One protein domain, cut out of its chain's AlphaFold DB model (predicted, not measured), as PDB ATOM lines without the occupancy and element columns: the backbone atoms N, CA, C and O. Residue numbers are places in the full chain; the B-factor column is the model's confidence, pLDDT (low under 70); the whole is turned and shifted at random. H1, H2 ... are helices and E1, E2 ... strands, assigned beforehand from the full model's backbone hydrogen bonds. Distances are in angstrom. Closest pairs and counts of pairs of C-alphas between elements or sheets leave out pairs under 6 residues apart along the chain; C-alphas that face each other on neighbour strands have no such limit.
ATOM      1  N   ARG A   5      43.586 -12.739 -15.540       94.69
ATOM      2  CA  ARG A   5      43.053 -13.301 -14.288       94.69
ATOM      3  C   ARG A   5      43.477 -14.755 -14.081       94.69
ATOM      4  O   ARG A   5      43.952 -15.108 -13.005       94.69
ATOM      5  N   ALA A   6      43.292 -15.596 -15.098       94.62
ATOM      6  CA  ALA A   6      43.634 -17.013 -15.023       94.62
ATOM      7  C   ALA A   6      45.147 -17.206 -14.859       94.62
ATOM      8  O   ALA A   6      45.577 -18.076 -14.107       94.62
ATOM      9  N   PHE A   7      45.954 -16.359 -15.505       95.75
ATOM     10  CA  PHE A   7      47.399 -16.327 -15.304       95.75
ATOM     11  C   PHE A   7      47.765 -16.019 -13.847       95.75
ATOM     12  O   PHE A   7      48.490 -16.812 -13.249       95.75
ATOM     13  N   LEU A   8      47.228 -14.947 -13.253       96.56
ATOM     14  CA  LEU A   8      47.519 -14.581 -11.861       96.56
ATOM     15  C   LEU A   8      47.159 -15.705 -10.882       96.56
ATOM     16  O   LEU A   8      47.963 -16.044 -10.019       96.56
ATOM     17  N   LEU A   9      45.987 -16.319 -11.060       95.56
ATOM     18  CA  LEU A   9      45.507 -17.422 -10.219       95.56
ATOM     19  C   LEU A   9      46.270 -18.737 -10.432       95.56
ATOM     20  O   LEU A   9      46.268 -19.597  -9.557       95.56
ATOM     21  N   SER A  10      46.925 -18.913 -11.583       95.38
ATOM     22  CA  SER A  10      47.726 -20.112 -11.868       95.38
ATOM     23  C   SER A  10      49.097 -20.119 -11.184       95.38
ATOM     24  O   SER A  10      49.818 -21.116 -11.256       95.38
ATOM     25  N   ARG A  11      49.490 -19.008 -10.553       95.38
ATOM     26  CA  ARG A  11      50.792 -18.838  -9.906       95.38
ATOM     27  C   ARG A  11      50.636 -18.886  -8.392       95.38
ATOM     28  O   ARG A  11      49.656 -18.412  -7.836       95.38
ATOM     29  N   THR A  12      51.652 -19.408  -7.714       94.06
ATOM     30  CA  THR A  12      51.715 -19.428  -6.243       94.06
ATOM     31  C   THR A  12      52.054 -18.060  -5.640       94.06
ATOM     32  O   THR A  12      52.051 -17.921  -4.423       94.06
ATOM     33  N   GLY A  13      52.365 -17.068  -6.479       96.44
ATOM     34  CA  GLY A  13      52.797 -15.728  -6.093       96.44
ATOM     35  C   GLY A  13      54.181 -15.374  -6.631       96.44
ATOM     36  O   GLY A  13      54.848 -16.191  -7.267       96.44
ATOM     37  N   TRP A  14      54.607 -14.147  -6.350       97.81
ATOM     38  CA  TRP A  14      55.920 -13.614  -6.710       97.81
ATOM     39  C   TRP A  14      56.631 -13.098  -5.472       97.81
ATOM     40  O   TRP A  14      55.988 -12.586  -4.561       97.81
ATOM     41  N   GLN A  15      57.957 -13.206  -5.469       96.75
ATOM     42  CA  GLN A  15      58.825 -12.626  -4.451       96.75
ATOM     43  C   GLN A  15      59.857 -11.719  -5.123       96.75
ATOM     44  O   GLN A  15      60.446 -12.103  -6.138       96.75
ATOM     45  N   ASP A  16      60.064 -10.522  -4.573       95.25
ATOM     46  CA  ASP A  16      61.130  -9.616  -5.003       95.25
ATOM     47  C   ASP A  16      62.433  -9.820  -4.216       95.25
ATOM     48  O   ASP A  16      62.493 -10.547  -3.225       95.25
ATOM     49  N   GLU A  17      63.503  -9.169  -4.669       93.00
ATOM     50  CA  GLU A  17      64.833  -9.241  -4.057       93.00
ATOM     51  C   GLU A  17      64.865  -8.677  -2.629       93.00
ATOM     52  O   GLU A  17      65.767  -8.993  -1.855       93.00
ATOM     53  N   ASN A  18      63.876  -7.861  -2.259       91.12
ATOM     54  CA  ASN A  18      63.740  -7.316  -0.917       91.12
ATOM     55  C   ASN A  18      62.974  -8.262   0.017       91.12
ATOM     56  O   ASN A  18      62.773  -7.910   1.179       91.12
ATOM     57  N   GLY A  19      62.520  -9.421  -0.467       92.31
ATOM     58  CA  GLY A  19      61.719 -10.375   0.292       92.31
ATOM     59  C   GLY A  19      60.246  -9.988   0.424       92.31
ATOM     60  O   GLY A  19      59.542 -10.624   1.205       92.31
ATOM     61  N   ASN A  20      59.761  -8.978  -0.313       94.62
ATOM     62  CA  ASN A  20      58.323  -8.741  -0.410       94.62
ATOM     63  C   ASN A  20      57.704  -9.859  -1.252       94.62
ATOM     64  O   ASN A  20      58.289 -10.273  -2.252       94.62
ATOM     65  N   THR A  21      56.512 -10.317  -0.888       96.31
ATOM     66  CA  THR A  21      55.766 -11.315  -1.653       96.31
ATOM     67  C   THR A  21      54.381 -10.812  -2.006       96.31
ATOM     68  O   THR A  21      53.763 -10.093  -1.226       96.31
ATOM     69  N   VAL A  22      53.887 -11.188  -3.185       97.56
ATOM     70  CA  VAL A  22      52.501 -10.942  -3.583       97.56
ATOM     71  C   VAL A  22      51.837 -12.215  -4.086       97.56
ATOM     72  O   VAL A  22      52.409 -12.947  -4.894       97.56
ATOM     73  N   VAL A  23      50.616 -12.461  -3.619       97.44
ATOM     74  CA  VAL A  23      49.769 -13.593  -4.004       97.44
ATOM     75  C   VAL A  23      48.388 -13.080  -4.401       97.44
ATOM     76  O   VAL A  23      47.882 -12.114  -3.825       97.44
ATOM     77  N   PHE A  24      47.774 -13.746  -5.378       97.62
ATOM     78  CA  PHE A  24      46.417 -13.463  -5.827       97.62
ATOM     79  C   PHE A  24      45.512 -14.662  -5.571       97.62
ATOM     80  O   PHE A  24      45.920 -15.805  -5.769       97.62
ATOM     81  N   SER A  25      44.272 -14.408  -5.168       97.00
ATOM     82  CA  SER A  25      43.281 -15.463  -4.963       97.00
ATOM     83  C   SER A  25      41.866 -15.000  -5.298       97.00
ATOM     84  O   SER A  25      41.566 -13.807  -5.389       97.00
ATOM     85  N   GLU A  26      40.971 -15.970  -5.474       96.69
ATOM     86  CA  GLU A  26      39.542 -15.707  -5.667       96.69
ATOM     87  C   GLU A  26      38.818 -15.429  -4.351       96.69
ATOM     88  O   GLU A  26      37.826 -14.702  -4.338       96.69
ATOM     89  N   THR A  27      39.312 -15.985  -3.246       95.81
ATOM     90  CA  THR A  27      38.730 -15.848  -1.909       95.81
ATOM     91  C   THR A  27      39.727 -15.261  -0.928       95.81
ATOM     92  O   THR A  27      40.923 -15.556  -0.994       95.81
ATOM     93  N   ASN A  28      39.244 -14.434  -0.002       93.94
ATOM     94  CA  ASN A  28      40.084 -13.953   1.086       93.94
ATOM     95  C   ASN A  28      40.216 -14.981   2.221       93.94
ATOM     96  O   ASN A  28      39.598 -16.044   2.200       93.94
ATOM     97  N   LEU A  29      40.979 -14.626   3.263       86.88
ATOM     98  CA  LEU A  29      41.200 -15.466   4.450       86.88
ATOM     99  C   LEU A  29      39.917 -15.815   5.220       86.88
ATOM    100  O   LEU A  29      39.909 -16.773   5.985       86.88
ATOM    101  N   THR A  30      38.836 -15.052   5.031       92.75
ATOM    102  CA  THR A  30      37.524 -15.310   5.648       92.75
ATOM    103  C   THR A  30      36.564 -16.078   4.733       92.75
ATOM    104  O   THR A  30      35.447 -16.382   5.139       92.75
ATOM    105  N   GLY A  31      36.989 -16.416   3.511       93.00
ATOM    106  CA  GLY A  31      36.178 -17.125   2.518       93.00
ATOM    107  C   GLY A  31      35.306 -16.226   1.634       93.00
ATOM    108  O   GLY A  31      34.540 -16.739   0.822       93.00
ATOM    109  N   GLU A  32      35.416 -14.900   1.740       96.00
ATOM    110  CA  GLU A  32      34.679 -13.965   0.884       96.00
ATOM    111  C   GLU A  32      35.235 -13.984  -0.546       96.00
ATOM    112  O   GLU A  32      36.444 -13.848  -0.753       96.00
ATOM    113  N   THR A  33      34.357 -14.105  -1.542       95.19
ATOM    114  CA  THR A  33      34.742 -14.143  -2.957       95.19
ATOM    115  C   THR A  33      34.970 -12.742  -3.537       95.19
ATOM    116  O   THR A  33      34.237 -11.792  -3.267       95.19
ATOM    117  N   ALA A  34      35.973 -12.611  -4.405       92.81
ATOM    118  CA  ALA A  34      36.291 -11.367  -5.106       92.81
ATOM    119  C   ALA A  34      35.385 -11.091  -6.327       92.81
ATOM    120  O   ALA A  34      35.559 -10.065  -6.993       92.81
ATOM    121  N   GLY A  35      34.422 -11.968  -6.638       91.88
ATOM    122  CA  GLY A  35      33.546 -11.861  -7.812       91.88
ATOM    123  C   GLY A  35      34.334 -11.757  -9.125       91.88
ATOM    124  O   GLY A  35      35.128 -12.639  -9.455       91.88
ATOM    125  N   ASP A  36      34.141 -10.655  -9.853       88.75
ATOM    126  CA  ASP A  36      34.869 -10.365 -11.101       88.75
ATOM    127  C   ASP A  36      36.314  -9.873 -10.876       88.75
ATOM    128  O   ASP A  36      37.098  -9.770 -11.819       88.75
ATOM    129  N   GLY A  37      36.674  -9.562  -9.627       94.75
ATOM    130  CA  GLY A  37      38.007  -9.120  -9.226       94.75
ATOM    131  C   GLY A  37      38.883 -10.241  -8.666       94.75
ATOM    132  O   GLY A  37      38.607 -11.428  -8.831       94.75
ATOM    133  N   LEU A  38      39.942  -9.832  -7.967       96.62
ATOM    134  CA  LEU A  38      40.866 -10.698  -7.235       96.62
ATOM    135  C   LEU A  38      41.174 -10.102  -5.864       96.62
ATOM    136  O   LEU A  38      41.201  -8.879  -5.701       96.62
ATOM    137  N   TRP A  39      41.452 -10.962  -4.894       97.88
ATOM    138  CA  TRP A  39      42.137 -10.557  -3.675       97.88
ATOM    139  C   TRP A  39      43.639 -10.515  -3.938       97.88
ATOM    140  O   TRP A  39      44.201 -11.469  -4.468       97.88
ATOM    141  N   LEU A  40      44.269  -9.400  -3.579       97.50
ATOM    142  CA  LEU A  40      45.714  -9.218  -3.559       97.50
ATOM    143  C   LEU A  40      46.183  -9.283  -2.108       97.50
ATOM    144  O   LEU A  40      45.665  -8.553  -1.258       97.50
ATOM    145  N   PHE A  41      47.178 -10.128  -1.864       96.44
ATOM    146  CA  PHE A  41      47.903 -10.250  -0.606       96.44
ATOM    147  C   PHE A  41      49.350  -9.858  -0.841       96.44
ATOM    148  O   PHE A  41      50.062 -10.571  -1.536       96.44
ATOM    149  N   LEU A  42      49.770  -8.736  -0.276       96.06
ATOM    150  CA  LEU A  42      51.148  -8.274  -0.243       96.06
ATOM    151  C   LEU A  42      51.675  -8.456   1.177       96.06
ATOM    152  O   LEU A  42      51.092  -7.925   2.122       96.06
ATOM    153  N   ASP A  43      52.789  -9.154   1.304       94.06
ATOM    154  CA  ASP A  43      53.543  -9.299   2.543       94.06
ATOM    155  C   ASP A  43      54.928  -8.675   2.343       94.06
ATOM    156  O   ASP A  43      55.659  -9.067   1.434       94.06
ATOM    157  N   GLU A  44      55.296  -7.680   3.154       91.56
ATOM    158  CA  GLU A  44      56.604  -7.016   3.077       91.56
ATOM    159  C   GLU A  44      57.676  -7.686   3.965       91.56
ATOM    160  O   GLU A  44      58.766  -7.128   4.175       91.56
ATOM    161  N   GLY A  45      57.391  -8.895   4.462       82.56
ATOM    162  CA  GLY A  45      58.274  -9.737   5.258       82.56
ATOM    163  C   GLY A  45      58.287  -9.335   6.733       82.56
ATOM    164  O   GLY A  45      57.259  -9.060   7.340       82.56
ATOM    165  N   LEU A  46      59.476  -9.251   7.342       72.69
ATOM    166  CA  LEU A  46      59.635  -8.830   8.748       72.69
ATOM    167  C   LEU A  46      59.365  -7.328   8.984       72.69
ATOM    168  O   LEU A  46      59.597  -6.818  10.080       72.69
ATOM    169  N   ARG A  47      58.919  -6.600   7.956       78.06
ATOM    170  CA  ARG A  47      58.573  -5.179   8.035       78.06
ATOM    171  C   ARG A  47      57.101  -5.029   8.403       78.06
ATOM    172  O   ARG A  47      56.253  -5.790   7.955       78.06
ATOM    173  N   CYS A  48      56.783  -4.019   9.208       67.12
ATOM    174  CA  CYS A  48      55.398  -3.654   9.489       67.12
ATOM    175  C   CYS A  48      54.778  -3.033   8.230       67.12
ATOM    176  O   CYS A  48      54.934  -1.838   7.995       67.12
ATOM    177  N   GLY A  49      54.117  -3.845   7.413       72.81
ATOM    178  CA  GLY A  49      53.516  -3.395   6.165       72.81
ATOM    179  C   GLY A  49      53.048  -4.596   5.361       72.81
ATOM    180  O   GLY A  49      53.837  -5.392   4.875       72.81
ATOM    181  N   GLY A  50      51.744  -4.802   5.315       84.88
ATOM    182  CA  GLY A  50      51.128  -5.817   4.481       84.88
ATOM    183  C   GLY A  50      49.849  -5.231   3.920       84.88
ATOM    184  O   GLY A  50      49.202  -4.402   4.568       84.88
ATOM    185  N   MET A  51      49.487  -5.629   2.710       91.06
ATOM    186  CA  MET A  51      48.259  -5.179   2.074       91.06
ATOM    187  C   MET A  51      47.394  -6.380   1.750       91.06
ATOM    188  O   MET A  51      47.820  -7.302   1.068       91.06
ATOM    189  N   HIS A  52      46.148  -6.334   2.197       93.31
ATOM    190  CA  HIS A  52      45.128  -7.279   1.784       93.31
ATOM    191  C   HIS A  52      43.927  -6.494   1.267       93.31
ATOM    192  O   HIS A  52      43.258  -5.801   2.036       93.31
ATOM    193  N   ARG A  53      43.681  -6.546  -0.045       94.56
ATOM    194  CA  ARG A  53      42.573  -5.804  -0.660       94.56
ATOM    195  C   ARG A  53      42.042  -6.472  -1.916       94.56
ATOM    196  O   ARG A  53      42.771  -7.149  -2.635       94.56
ATOM    197  N   ARG A  54      40.777  -6.197  -2.216       97.00
ATOM    198  CA  ARG A  54      40.156  -6.551  -3.490       97.00
ATOM    199  C   ARG A  54      40.560  -5.541  -4.565       97.00
ATOM    200  O   ARG A  54      40.540  -4.332  -4.316       97.00
ATOM    201  N   ILE A  55      40.908  -6.039  -5.745       97.00
ATOM    202  CA  ILE A  55      41.257  -5.253  -6.934       97.00
ATOM    203  C   ILE A  55      40.562  -5.821  -8.176       97.00
ATOM    204  O   ILE A  55      40.086  -6.959  -8.170       97.00
ATOM    205  N   ALA A  56      40.513  -5.046  -9.258       96.88
ATOM    206  CA  ALA A  56      40.092  -5.572 -10.553       96.88
ATOM    207  C   ALA A  56      41.141  -6.555 -11.100       96.88
ATOM    208  O   ALA A  56      42.343  -6.334 -10.948       96.88
ATOM    209  N   ALA A  57      40.700  -7.614 -11.782       93.81
ATOM    210  CA  ALA A  57      41.577  -8.638 -12.353       93.81
ATOM    211  C   ALA A  57      42.186  -8.201 -13.703       93.81
ATOM    212  O   ALA A  57      42.034  -8.879 -14.717       93.81
ATOM    213  N   SER A  58      42.835  -7.035 -13.727       95.38
ATOM    214  CA  SER A  58      43.399  -6.426 -14.938       95.38
ATOM    215  C   SER A  58      44.844  -5.992 -14.732       95.38
ATOM    216  O   SER A  58      45.245  -5.660 -13.615       95.38
ATOM    217  N   GLU A  59      45.605  -5.949 -15.824       96.31
ATOM    218  CA  GLU A  59      47.013  -5.550 -15.815       96.31
ATOM    219  C   GLU A  59      47.207  -4.153 -15.206       96.31
ATOM    220  O   GLU A  59      48.026  -3.961 -14.306       96.31
ATOM    221  N   ALA A  60      46.372  -3.199 -15.626       97.19
ATOM    222  CA  ALA A  60      46.404  -1.827 -15.135       97.19
ATOM    223  C   ALA A  60      46.162  -1.741 -13.620       97.19
ATOM    224  O   ALA A  60      46.919  -1.069 -12.925       97.19
ATOM    225  N   ALA A  61      45.160  -2.455 -13.096       97.31
ATOM    226  CA  ALA A  61      44.831  -2.416 -11.670       97.31
ATOM    227  C   ALA A  61      45.924  -3.048 -10.793       97.31
ATOM    228  O   ALA A  61      46.216  -2.537  -9.710       97.31
ATOM    229  N   VAL A  62      46.542  -4.143 -11.254       97.38
ATOM    230  CA  VAL A  62      47.664  -4.777 -10.544       97.38
ATOM    231  C   VAL A  62      48.875  -3.848 -10.521       97.38
ATOM    232  O   VAL A  62      49.443  -3.617  -9.452       97.38
ATOM    233  N   ARG A  63      49.227  -3.263 -11.672       98.19
ATOM    234  CA  ARG A  63      50.321  -2.292 -11.782       98.19
ATOM    235  C   ARG A  63      50.099  -1.081 -10.885       98.19
ATOM    236  O   ARG A  63      50.985  -0.733 -10.114       98.19
ATOM    237  N   GLU A  64      48.932  -0.445 -10.977       98.12
ATOM    238  CA  GLU A  64      48.594   0.731 -10.169       98.12
ATOM    239  C   GLU A  64      48.681   0.415  -8.675       98.12
ATOM    240  O   GLU A  64      49.277   1.178  -7.919       98.12
ATOM    241  N   THR A  65      48.155  -0.739  -8.255       97.12
ATOM    242  CA  THR A  65      48.174  -1.137  -6.843       97.12
ATOM    243  C   THR A  65      49.596  -1.338  -6.330       97.12
ATOM    244  O   THR A  65      49.919  -0.823  -5.265       97.12
ATOM    245  N   LEU A  66      50.450  -2.063  -7.064       97.00
ATOM    246  CA  LEU A  66      51.816  -2.362  -6.624       97.00
ATOM    247  C   LEU A  66      52.739  -1.142  -6.717       97.00
ATOM    248  O   LEU A  66      53.402  -0.797  -5.741       97.00
ATOM    249  N   CYS A  67      52.754  -0.445  -7.854       97.00
ATOM    250  CA  CYS A  67      53.576   0.756  -8.024       97.00
ATOM    251  C   CYS A  67      53.108   1.902  -7.111       97.00
ATOM    252  O   CYS A  67      53.927   2.672  -6.624       97.00
ATOM    253  N   GLY A  68      51.809   1.991  -6.806       95.62
ATOM    254  CA  GLY A  68      51.266   2.990  -5.882       95.62
ATOM    255  C   GLY A  68      51.784   2.872  -4.443       95.62
ATOM    256  O   GLY A  68      51.686   3.835  -3.685       95.62
ATOM    257  N   VAL A  69      52.359   1.722  -4.068       93.31
ATOM    258  CA  VAL A  69      53.001   1.498  -2.761       93.31
ATOM    259  C   VAL A  69      54.485   1.129  -2.873       93.31
ATOM    260  O   VAL A  69      55.039   0.503  -1.970       93.31
ATOM    261  N   GLY A  70      55.143   1.513  -3.972       94.19
ATOM    262  CA  GLY A  70      56.587   1.323  -4.147       94.19
ATOM    263  C   GLY A  70      57.012  -0.143  -4.292       94.19
ATOM    264  O   GLY A  70      58.055  -0.548  -3.774       94.19
ATOM    265  N   LYS A  71      56.168  -0.976  -4.919       95.69
ATOM    266  CA  LYS A  71      56.436  -2.396  -5.219       95.69
ATOM    267  C   LYS A  71      56.640  -2.637  -6.712       95.69
ATOM    268  O   LYS A  71      56.122  -3.600  -7.277       95.69
ATOM    269  N   GLU A  72      57.413  -1.770  -7.356       97.38
ATOM    270  CA  GLU A  72      57.743  -1.845  -8.781       97.38
ATOM    271  C   GLU A  72      58.420  -3.170  -9.144       97.38
ATOM    272  O   GLU A  72      58.045  -3.780 -10.138       97.38
ATOM    273  N   LEU A  73      59.333  -3.675  -8.309       97.38
ATOM    274  CA  LEU A  73      60.041  -4.937  -8.572       97.38
ATOM    275  C   LEU A  73      59.094  -6.146  -8.631       97.38
ATOM    276  O   LEU A  73      59.272  -7.040  -9.458       97.38
ATOM    277  N   LEU A  74      58.056  -6.173  -7.788       97.56
ATOM    278  CA  LEU A  74      57.024  -7.210  -7.859       97.56
ATOM    279  C   LEU A  74      56.208  -7.087  -9.148       97.56
ATOM    280  O   LEU A  74      55.942  -8.094  -9.804       97.56
ATOM    281  N   TRP A  75      55.847  -5.859  -9.529       98.06
ATOM    282  CA  TRP A  75      55.150  -5.605 -10.786       98.06
ATOM    283  C   TRP A  75      55.977  -6.052 -12.001       98.06
ATOM    284  O   TRP A  75      55.464  -6.770 -12.856       98.06
ATOM    285  N   GLU A  76      57.259  -5.694 -12.060       98.00
ATOM    286  CA  GLU A  76      58.162  -6.062 -13.153       98.00
ATOM    287  C   GLU A  76      58.274  -7.579 -13.324       98.00
ATOM    288  O   GLU A  76      58.241  -8.074 -14.452       98.00
ATOM    289  N   LYS A  77      58.336  -8.339 -12.222       98.06
ATOM    290  CA  LYS A  77      58.346  -9.808 -12.273       98.06
ATOM    291  C   LYS A  77      57.039 -10.378 -12.828       98.06
ATOM    292  O   LYS A  77      57.087 -11.238 -13.708       98.06
ATOM    293  N   ILE A  78      55.889  -9.882 -12.363       97.75
ATOM    294  CA  ILE A  78      54.571 -10.294 -12.878       97.75
ATOM    295  C   ILE A  78      54.472  -9.995 -14.376       97.75
ATOM    296  O   ILE A  78      54.090 -10.871 -15.149       97.75
ATOM    297  N   ALA A  79      54.846  -8.782 -14.790       97.38
ATOM    298  CA  ALA A  79      54.800  -8.351 -16.183       97.38
ATOM    299  C   ALA A  79      55.735  -9.185 -17.073       97.38
ATOM    300  O   ALA A  79      55.342  -9.602 -18.161       97.38
ATOM    301  N   ALA A  80      56.949  -9.482 -16.601       97.06
ATOM    302  CA  ALA A  80      57.903 -10.313 -17.327       97.06
ATOM    303  C   ALA A  80      57.410 -11.755 -17.499       97.06
ATOM    304  O   ALA A  80      57.622 -12.351 -18.553       97.06
ATOM    305  N   ASP A  81      56.761 -12.332 -16.488       96.62
ATOM    306  CA  ASP A  81      56.174 -13.669 -16.599       96.62
ATOM    307  C   ASP A  81      54.914 -13.682 -17.459       96.62
ATOM    308  O   ASP A  81      54.693 -14.637 -18.200       96.62
ATOM    309  N   TRP A  82      54.114 -12.619 -17.398       95.88
ATOM    310  CA  TRP A  82      52.937 -12.462 -18.238       95.88
ATOM    311  C   TRP A  82      53.307 -12.358 -19.718       95.88
ATOM    312  O   TRP A  82      52.734 -13.059 -20.549       95.88
ATOM    313  N   ALA A  83      54.336 -11.576 -20.043       94.25
ATOM    314  CA  ALA A  83      54.836 -11.419 -21.406       94.25
ATOM    315  C   ALA A  83      55.350 -12.728 -22.037       94.25
ATOM    316  O   ALA A  83      55.452 -12.812 -23.256       94.25
ATOM    317  N   LYS A  84      55.677 -13.753 -21.234       92.75
ATOM    318  CA  LYS A  84      56.056 -15.094 -21.728       92.75
ATOM    319  C   LYS A  84      54.847 -15.978 -22.060       92.75
ATOM    320  O   LYS A  84      55.020 -17.018 -22.686       92.75
ATOM    321  N   GLU A  85      53.660 -15.618 -21.576       82.75
ATOM    322  CA  GLU A  85      52.417 -16.400 -21.671       82.75
ATOM    323  C   GLU A  85      51.399 -15.798 -22.658       82.75
ATOM    324  O   GLU A  85      50.409 -16.461 -22.991       82.75
TER     325      GLU A  85
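What this domain is: This is residues 5 to 85 of the 86 residues of an uncharacterized protein of Firmicutes bacterium AM29-6AC (UniProt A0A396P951). A small, twisted sheet of three strands is covered by a helical hairpin, H2 and H3, with H2 packed along E2 and E3 while H3 only grazes the sheet. The short helix H1 sits over the sheet by E1. The printed part has 81 residues, in the order H1, E1, E2, E3, H2, H3; the class is mixed. The sheet runs E1, E2, E3, antiparallel, a meander, each strand the antiparallel neighbour of the one before. It is compact, radius of gyration of the C-alphas 11.9 A, and rounded, spanning 32 by 31 by 21 A.

How they stand to each other: Start at H1, residues 5 to 9; it only just lies over E1, residues 21 to 25, with 3 of its C-alphas, and the closest C-alphas, Leu 9 and Phe 24, are 6.0 A apart. Look next at the hairpin of E1 and E2, residues 37 to 43: N 23 and O 41 are 2.9 A apart. In the hairpin of E2 and E3, residues 50 to 56, N 42 and O 51 are 2.8 A apart. H2, residues 59 to 67, is on the sheet at a height of 9.6 A; its closest C-alpha pair with E3 is Ala 61 and Ile 55, 6.6 A. H2 and H3, residues 72 to 82, touch at Arg 63 and Trp 75, C-alphas 5.9 A apart, at a shallow tilt of 25 degrees, opposite ways. In H1, H2 and H3 every O i to N i+4 pair is within hydrogen-bond range.

Where its parts are: Find C-alpha 5 at (43.053, -13.301, -14.288), where H1 begins. E2 is 19.5 A long, E3 18.7 A and H3 15.0 A, ending at C-alpha 82, (52.937, -12.462, -18.238).

The domain as a whole: The farthest C-alphas, Cys 48 and Glu 85, are 33.8 A apart. The links H1 to E1 and E1 to E2 are long. The printed part has no cut; residue 48 alone is under 70 in pLDDT.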